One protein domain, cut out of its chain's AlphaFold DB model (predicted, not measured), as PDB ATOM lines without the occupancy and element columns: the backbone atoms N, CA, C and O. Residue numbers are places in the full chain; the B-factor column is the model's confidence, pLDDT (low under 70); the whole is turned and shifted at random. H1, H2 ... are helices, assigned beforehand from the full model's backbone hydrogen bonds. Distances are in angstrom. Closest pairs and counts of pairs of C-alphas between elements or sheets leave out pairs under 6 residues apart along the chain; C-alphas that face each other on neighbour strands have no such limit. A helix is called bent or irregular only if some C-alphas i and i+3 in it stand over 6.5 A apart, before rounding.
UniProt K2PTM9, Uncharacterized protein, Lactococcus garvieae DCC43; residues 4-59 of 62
ATOM      1  N   ILE A   4     107.515 108.139 163.236       79.62
ATOM      2  CA  ILE A   4     106.218 108.821 163.203       79.62
ATOM      3  C   ILE A   4     105.322 108.319 162.059       79.62
ATOM      4  O   ILE A   4     104.116 108.205 162.241       79.62
ATOM      5  N   GLY A   5     105.887 107.995 160.893       77.06
ATOM      6  CA  GLY A   5     105.103 107.564 159.729       77.06
ATOM      7  C   GLY A   5     104.433 106.206 159.929       77.06
ATOM      8  O   GLY A   5     103.288 106.032 159.527       77.06
ATOM      9  N   ASN A   6     105.122 105.283 160.607       78.25
ATOM     10  CA  ASN A   6     104.551 103.987 160.981       78.25
ATOM     11  C   ASN A   6     103.580 104.109 162.162       78.25
ATOM     12  O   ASN A   6     102.600 103.385 162.208       78.25
ATOM     13  N   LEU A   7     103.838 105.017 163.109       85.88
ATOM     14  CA  LEU A   7     102.952 105.241 164.257       85.88
ATOM     15  C   LEU A   7     101.587 105.821 163.850       85.88
ATOM     16  O   LEU A   7     100.593 105.592 164.530       85.88
ATOM     17  N   LEU A   8     101.557 106.602 162.771       88.12
ATOM     18  CA  LEU A   8     100.360 107.274 162.265       88.12
ATOM     19  C   LEU A   8      99.700 106.533 161.089       88.12
ATOM     20  O   LEU A   8      98.805 107.102 160.466       88.12
ATOM     21  N   ASP A   9     100.163 105.323 160.752       85.62
ATOM     22  CA  ASP A   9      99.694 104.537 159.599       85.62
ATOM     23  C   ASP A   9      99.600 105.364 158.302       85.62
ATOM     24  O   ASP A   9      98.628 105.295 157.543       85.62
ATOM     25  N   LEU A  10     100.616 106.199 158.042       86.75
ATOM     26  CA  LEU A  10     100.587 107.092 156.886       86.75
ATOM     27  C   LEU A  10     100.647 106.294 155.575       86.75
ATOM     28  O   LEU A  10     101.448 105.358 155.451       86.75
ATOM     29  N   PRO A  11      99.877 106.697 154.550       87.06
ATOM     30  CA  PRO A  11      99.938 106.065 153.244       87.06
ATOM     31  C   PRO A  11     101.345 106.169 152.641       87.06
ATOM     32  O   PRO A  11     102.076 107.143 152.836       87.06
ATOM     33  N   THR A  12     101.722 105.154 151.865       81.94
ATOM     34  CA  THR A  12     103.084 104.965 151.335       81.94
ATOM     35  C   THR A  12     103.604 106.159 150.537       81.94
ATOM     36  O   THR A  12     104.782 106.495 150.635       81.94
ATOM     37  N   TRP A  13     102.731 106.855 149.807       86.56
ATOM     38  CA  TRP A  13     103.108 108.042 149.039       86.56
ATOM     39  C   TRP A  13     103.601 109.195 149.927       86.56
ATOM     40  O   TRP A  13     104.506 109.913 149.512       86.56
ATOM     41  N   ILE A  14     103.089 109.340 151.158       85.81
ATOM     42  CA  ILE A  14     103.570 110.355 152.112       85.81
ATOM     43  C   ILE A  14     104.954 109.976 152.626       85.81
ATOM     44  O   ILE A  14     105.837 110.825 152.726       85.81
ATOM     45  N   ASN A  15     105.177 108.692 152.906       77.50
ATOM     46  CA  ASN A  15     106.490 108.207 153.328       77.50
ATOM     47  C   ASN A  15     107.566 108.436 152.253       77.50
ATOM     48  O   ASN A  15     108.714 108.730 152.596       77.50
ATOM     49  N   ASN A  16     107.191 108.382 150.973       83.12
ATOM     50  CA  ASN A  16     108.094 108.652 149.853       83.12
ATOM     51  C   ASN A  16     108.512 110.128 149.740       83.12
ATOM     52  O   ASN A  16     109.531 110.412 149.122       83.12
ATOM     53  N   LEU A  17     107.793 111.067 150.368       86.12
ATOM     54  CA  LEU A  17     108.182 112.486 150.392       86.12
ATOM     55  C   LEU A  17     109.375 112.769 151.313       86.12
ATOM     56  O   LEU A  17     109.946 113.860 151.278       86.12
ATOM     57  N   ASN A  18     109.769 111.811 152.155       85.81
ATOM     58  CA  ASN A  18     110.933 111.971 153.009       85.81
ATOM     59  C   ASN A  18     112.227 111.871 152.186       85.81
ATOM     60  O   ASN A  18     112.762 110.781 151.988       85.81
ATOM     61  N   VAL A  19     112.772 113.020 151.783       86.06
ATOM     62  CA  VAL A  19     114.018 113.117 151.002       86.06
ATOM     63  C   VAL A  19     115.190 112.401 151.686       86.06
ATOM     64  O   VAL A  19     115.981 111.744 151.015       86.06
ATOM     65  N   PHE A  20     115.273 112.423 153.023       85.38
ATOM     66  CA  PHE A  20     116.336 111.728 153.763       85.38
ATOM     67  C   PHE A  20     116.260 110.205 153.641       85.38
ATOM     68  O   PHE A  20     117.245 109.518 153.896       85.38
ATOM     69  N   HIS A  21     115.108 109.655 153.250       85.00
ATOM     70  CA  HIS A  21     114.993 108.231 152.968       85.00
ATOM     71  C   HIS A  21     115.761 107.822 151.704       85.00
ATOM     72  O   HIS A  21     116.136 106.661 151.595       85.00
ATOM     73  N   HIS A  22     115.982 108.755 150.773       88.44
ATOM     74  CA  HIS A  22     116.598 108.501 149.467       88.44
ATOM     75  C   HIS A  22     118.117 108.754 149.472       88.44
ATOM     76  O   HIS A  22     118.788 108.521 148.469       88.44
ATOM     77  N   ILE A  23     118.668 109.237 150.591       90.12
ATOM     78  CA  ILE A  23     120.103 109.473 150.763       90.12
ATOM     79  C   ILE A  23     120.773 108.172 151.213       90.12
ATOM     80  O   ILE A  23     120.365 107.578 152.214       90.12
ATOM     81  N   SER A  24     121.828 107.764 150.503       92.19
ATOM     82  CA  SER A  24     122.631 106.585 150.844       92.19
ATOM     83  C   SER A  24     123.281 106.719 152.220       92.19
ATOM     84  O   SER A  24     123.909 107.736 152.539       92.19
ATOM     85  N   ARG A  25     123.184 105.672 153.038       90.25
ATOM     86  CA  ARG A  25     123.769 105.647 154.387       90.25
ATOM     87  C   ARG A  25     125.229 105.220 154.342       90.25
ATOM     88  O   ARG A  25     125.546 104.058 154.568       90.25
ATOM     89  N   LEU A  26     126.144 106.143 154.082       91.38
ATOM     90  CA  LEU A  26     127.576 105.827 154.066       91.38
ATOM     91  C   LEU A  26     128.132 105.614 155.492       91.38
ATOM     92  O   LEU A  26     127.750 106.354 156.401       91.38
ATOM     93  N   PRO A  27     129.044 104.643 155.715       90.94
ATOM     94  CA  PRO A  27     129.586 103.667 154.758       90.94
ATOM     95  C   PRO A  27     128.788 102.345 154.676       90.94
ATOM     96  O   PRO A  27     129.269 101.388 154.081       90.94
ATOM     97  N   VAL A  28     127.611 102.260 155.308       94.19
ATOM     98  CA  VAL A  28     126.776 101.041 155.368       94.19
ATOM     99  C   VAL A  28     126.267 100.631 153.981       94.19
ATOM    100  O   VAL A  28     126.201  99.447 153.663       94.19
ATOM    101  N   GLU A  29     125.927 101.614 153.158       91.56
ATOM    102  CA  GLU A  29     125.478 101.463 151.778       91.56
ATOM    103  C   GLU A  29     126.495 102.105 150.833       91.56
ATOM    104  O   GLU A  29     127.162 103.079 151.186       91.56
ATOM    105  N   THR A  30     126.597 101.597 149.607       95.25
ATOM    106  CA  THR A  30     127.358 102.262 148.545       95.25
ATOM    107  C   THR A  30     126.663 103.548 148.105       95.25
ATOM    108  O   THR A  30     125.439 103.646 148.153       95.25
ATOM    109  N   MET A  31     127.440 104.520 147.626       94.06
ATOM    110  CA  MET A  31     126.895 105.780 147.120       94.06
ATOM    111  C   MET A  31     125.986 105.545 145.906       94.06
ATOM    112  O   MET A  31     126.445 105.048 144.876       94.06
ATOM    113  N   ASP A  32     124.727 105.967 146.012       94.81
ATOM    114  CA  ASP A  32     123.789 106.051 144.895       94.81
ATOM    115  C   ASP A  32     123.845 107.455 144.276       94.81
ATOM    116  O   ASP A  32     123.197 108.410 144.718       94.81
ATOM    117  N   TRP A  33     124.656 107.578 143.227       95.25
ATOM    118  CA  TRP A  33     124.828 108.830 142.496       95.25
ATOM    119  C   TRP A  33     123.559 109.284 141.772       95.25
ATOM    120  O   TRP A  33     123.361 110.488 141.605       95.25
ATOM    121  N   ASN A  34     122.687 108.354 141.371       95.56
ATOM    122  CA  ASN A  34     121.466 108.694 140.645       95.56
ATOM    123  C   ASN A  34     120.507 109.459 141.560       95.56
ATOM    124  O   ASN A  34     120.053 110.549 141.202       95.56
ATOM    125  N   ASN A  35     120.259 108.929 142.762       93.62
ATOM    126  CA  ASN A  35     119.420 109.604 143.755       93.62
ATOM    127  C   ASN A  35     120.026 110.941 144.190       93.62
ATOM    128  O   ASN A  35     119.308 111.935 144.291       93.62
ATOM    129  N   PHE A  36     121.347 110.996 144.385       94.62
ATOM    130  CA  PHE A  36     122.033 112.239 144.733       94.62
ATOM    131  C   PHE A  36     121.820 113.340 143.682       94.62
ATOM    132  O   PHE A  36     121.398 114.448 144.023       94.62
ATOM    133  N   ILE A  37     122.064 113.034 142.403       97.00
ATOM    134  CA  ILE A  37     121.914 113.998 141.302       97.00
ATOM    135  C   ILE A  37     120.453 114.445 141.166       97.00
ATOM    136  O   ILE A  37     120.196 115.634 140.978       97.00
ATOM    137  N   LEU A  38     119.497 113.523 141.300       95.88
ATOM    138  CA  LEU A  38     118.068 113.833 141.222       95.88
ATOM    139  C   LEU A  38     117.635 114.795 142.336       95.88
ATOM    140  O   LEU A  38     116.982 115.803 142.061       95.88
ATOM    141  N   ILE A  39     118.028 114.519 143.583       95.19
ATOM    142  CA  ILE A  39     117.713 115.384 144.729       95.19
ATOM    143  C   ILE A  39     118.348 116.765 144.540       95.19
ATOM    144  O   ILE A  39     117.686 117.779 144.768       95.19
ATOM    145  N   LEU A  40     119.602 116.821 144.081       96.25
ATOM    146  CA  LEU A  40     120.301 118.078 143.820       96.25
ATOM    147  C   LEU A  40     119.600 118.908 142.734       96.25
ATOM    148  O   LEU A  40     119.411 120.113 142.906       96.25
ATOM    149  N   ALA A  41     119.173 118.274 141.642       97.81
ATOM    150  CA  ALA A  41     118.438 118.943 140.573       97.81
ATOM    151  C   ALA A  41     117.107 119.527 141.078       97.81
ATOM    152  O   ALA A  41     116.809 120.694 140.815       97.81
ATOM    153  N   LEU A  42     116.336 118.755 141.853       96.56
ATOM    154  CA  LEU A  42     115.091 119.233 142.464       96.56
ATOM    155  C   LEU A  42     115.334 120.399 143.427       96.56
ATOM    156  O   LEU A  42     114.593 121.380 143.401       96.56
ATOM    157  N   ALA A  43     116.390 120.325 144.240       96.25
ATOM    158  CA  ALA A  43     116.758 121.399 145.155       96.25
ATOM    159  C   ALA A  43     117.074 122.702 144.405       96.25
ATOM    160  O   ALA A  43     116.583 123.763 144.790       96.25
ATOM    161  N   LEU A  44     117.830 122.626 143.304       98.25
ATOM    162  CA  LEU A  44     118.118 123.785 142.455       98.25
ATOM    163  C   LEU A  44     116.845 124.358 141.823       98.25
ATOM    164  O   LEU A  44     116.648 125.573 141.848       98.25
ATOM    165  N   ILE A  45     115.957 123.503 141.312       98.00
ATOM    166  CA  ILE A  45     114.667 123.921 140.745       98.00
ATOM    167  C   ILE A  45     113.830 124.655 141.800       98.00
ATOM    168  O   ILE A  45     113.351 125.760 141.538       98.00
ATOM    169  N   PHE A  46     113.691 124.099 143.008       96.31
ATOM    170  CA  PHE A  46     112.942 124.745 144.089       96.31
ATOM    171  C   PHE A  46     113.589 126.040 144.569       96.31
ATOM    172  O   PHE A  46     112.869 127.004 144.821       96.31
ATOM    173  N   ALA A  47     114.918 126.106 144.649       96.31
ATOM    174  CA  ALA A  47     115.622 127.336 144.994       96.31
ATOM    175  C   ALA A  47     115.357 128.435 143.957       96.31
ATOM    176  O   ALA A  47     115.006 129.558 144.318       96.31
ATOM    177  N   VAL A  48     115.455 128.108 142.666       96.56
ATOM    178  CA  VAL A  48     115.183 129.043 141.568       96.56
ATOM    179  C   VAL A  48     113.726 129.502 141.575       96.56
ATOM    180  O   VAL A  48     113.469 130.706 141.548       96.56
ATOM    181  N   MET A  49     112.769 128.577 141.685       96.06
ATOM    182  CA  MET A  49     111.349 128.930 141.799       96.06
ATOM    183  C   MET A  49     111.075 129.785 143.037       96.06
ATOM    184  O   MET A  49     110.352 130.775 142.941       96.06
ATOM    185  N   GLY A  50     111.689 129.454 144.174       93.25
ATOM    186  CA  GLY A  50     111.604 130.228 145.408       93.25
ATOM    187  C   GLY A  50     112.121 131.652 145.228       93.25
ATOM    188  O   GLY A  50     111.442 132.591 145.626       93.25
ATOM    189  N   MET A  51     113.260 131.834 144.553       92.44
ATOM    190  CA  MET A  51     113.794 133.161 144.230       92.44
ATOM    191  C   MET A  51     112.842 133.963 143.332       92.44
ATOM    192  O   MET A  51     112.580 135.132 143.610       92.44
ATOM    193  N   PHE A  52     112.291 133.359 142.274       91.38
ATOM    194  CA  PHE A  52     111.333 134.041 141.395       91.38
ATOM    195  C   PHE A  52     110.025 134.393 142.109       91.38
ATOM    196  O   PHE A  52     109.526 135.507 141.948       91.38
ATOM    197  N   ALA A  53     109.482 133.477 142.911       88.19
ATOM    198  CA  ALA A  53     108.279 133.711 143.703       88.19
ATOM    199  C   ALA A  53     108.513 134.783 144.778       88.19
ATOM    200  O   ALA A  53     107.656 135.635 144.991       88.19
ATOM    201  N   TYR A  54     109.687 134.783 145.415       84.75
ATOM    202  CA  TYR A  54     110.072 135.793 146.398       84.75
ATOM    203  C   TYR A  54     110.123 137.194 145.774       84.75
ATOM    204  O   TYR A  54     109.529 138.120 146.317       84.75
ATOM    205  N   ARG A  55     110.721 137.339 144.582       78.44
ATOM    206  CA  ARG A  55     110.771 138.626 143.857       78.44
ATOM    207  C   ARG A  55     109.389 139.176 143.490       78.44
ATOM    208  O   ARG A  55     109.234 140.386 143.418       78.44
ATOM    209  N   GLN A  56     108.390 138.318 143.271       68.81
ATOM    210  CA  GLN A  56     107.016 138.757 142.984       68.81
ATOM    211  C   GLN A  56     106.284 139.291 144.223       68.81
ATOM    212  O   GLN A  56     105.311 140.026 144.079       68.81
ATOM    213  N   ARG A  57     106.739 138.951 145.437       65.38
ATOM    214  CA  ARG A  57     106.129 139.431 146.689       65.38
ATOM    215  C   ARG A  57     106.591 140.832 147.083       65.38
ATOM    216  O   ARG A  57     105.838 141.520 147.757       65.38
ATOM    217  N   ASP A  58     107.756 141.265 146.604       62.97
ATOM    218  CA  ASP A  58     108.288 142.625 146.810       62.97
ATOM    219  C   ASP A  58     107.535 143.708 146.007       62.97
ATOM    220  O   ASP A  58     107.847 144.888 146.109       62.97
ATOM    221  N   LEU A  59     106.535 143.323 145.203       61.78
ATOM    222  CA  LEU A  59     105.682 144.234 144.430       61.78
ATOM    223  C   LEU A  59     104.377 144.607 145.157       61.78
ATOM    224  O   LEU A  59     103.557 145.330 144.598       61.78
TER     225      LEU A  59
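Overview. This is residues 4 to 59 of the 62 residues of an uncharacterized protein of Lactococcus garvieae DCC43 (UniProt K2PTM9). The model is an open L or wide V: one long, straight helix, H4, makes one arm, and a thin chain of three one-turn helices, H1, H2 and H3, makes the other. The loop of residues 23 to 32 forms the corner, and most of H4, from residue 40 on, sticks out free. The printed part has 56 residues with four named helices, in the order H1, H2, H3, H4, and no named strand; its class is all helix. It is extended, with a radius of gyration of the C-alphas of 15.8 A, and flat, spanning 47 by 31 by 15 A.

Arrangement. H1, residues 4 to 7, is close to but not clearly touching H2, residues 12 to 15; their closest C-alphas, those of Gly 5 and Asn 15, are 6.6 A apart. H2 is apart from H3, residues 19 to 22. H3 is close to but not clearly touching H4, residues 33 to 57, with the closest C-alphas, those of His 22 and Asn 35, 6.5 A apart. H1 is apart from H3 and H4, and H2 is apart from H4. In H4 every O i to N i+4 pair is within hydrogen-bond range; H1, H2 and H3 are too short for such a pair, and each has its 1 O i to N i+3 pair within range.

Along the chain. H1 begins at C-alpha 4 at (106.218, 108.821, 163.203). H2 and H3 follow, each of four residues. H4 runs 36.1 A from C-alpha 33 at (124.828, 108.830, 142.496) to C-alpha 57 at (106.129, 139.431, 146.689), and is not bent.

Size, cuts and confidence. The two C-alphas farthest apart, those of Val 28 and Leu 59, are 49.3 A apart. The printed part has no cut. The links H1 to H2 and H2 to H3 are tight, and H3 to H4 is short. Residues 56 to 59 have pLDDT under 70; the mean of the printed part is 88.4.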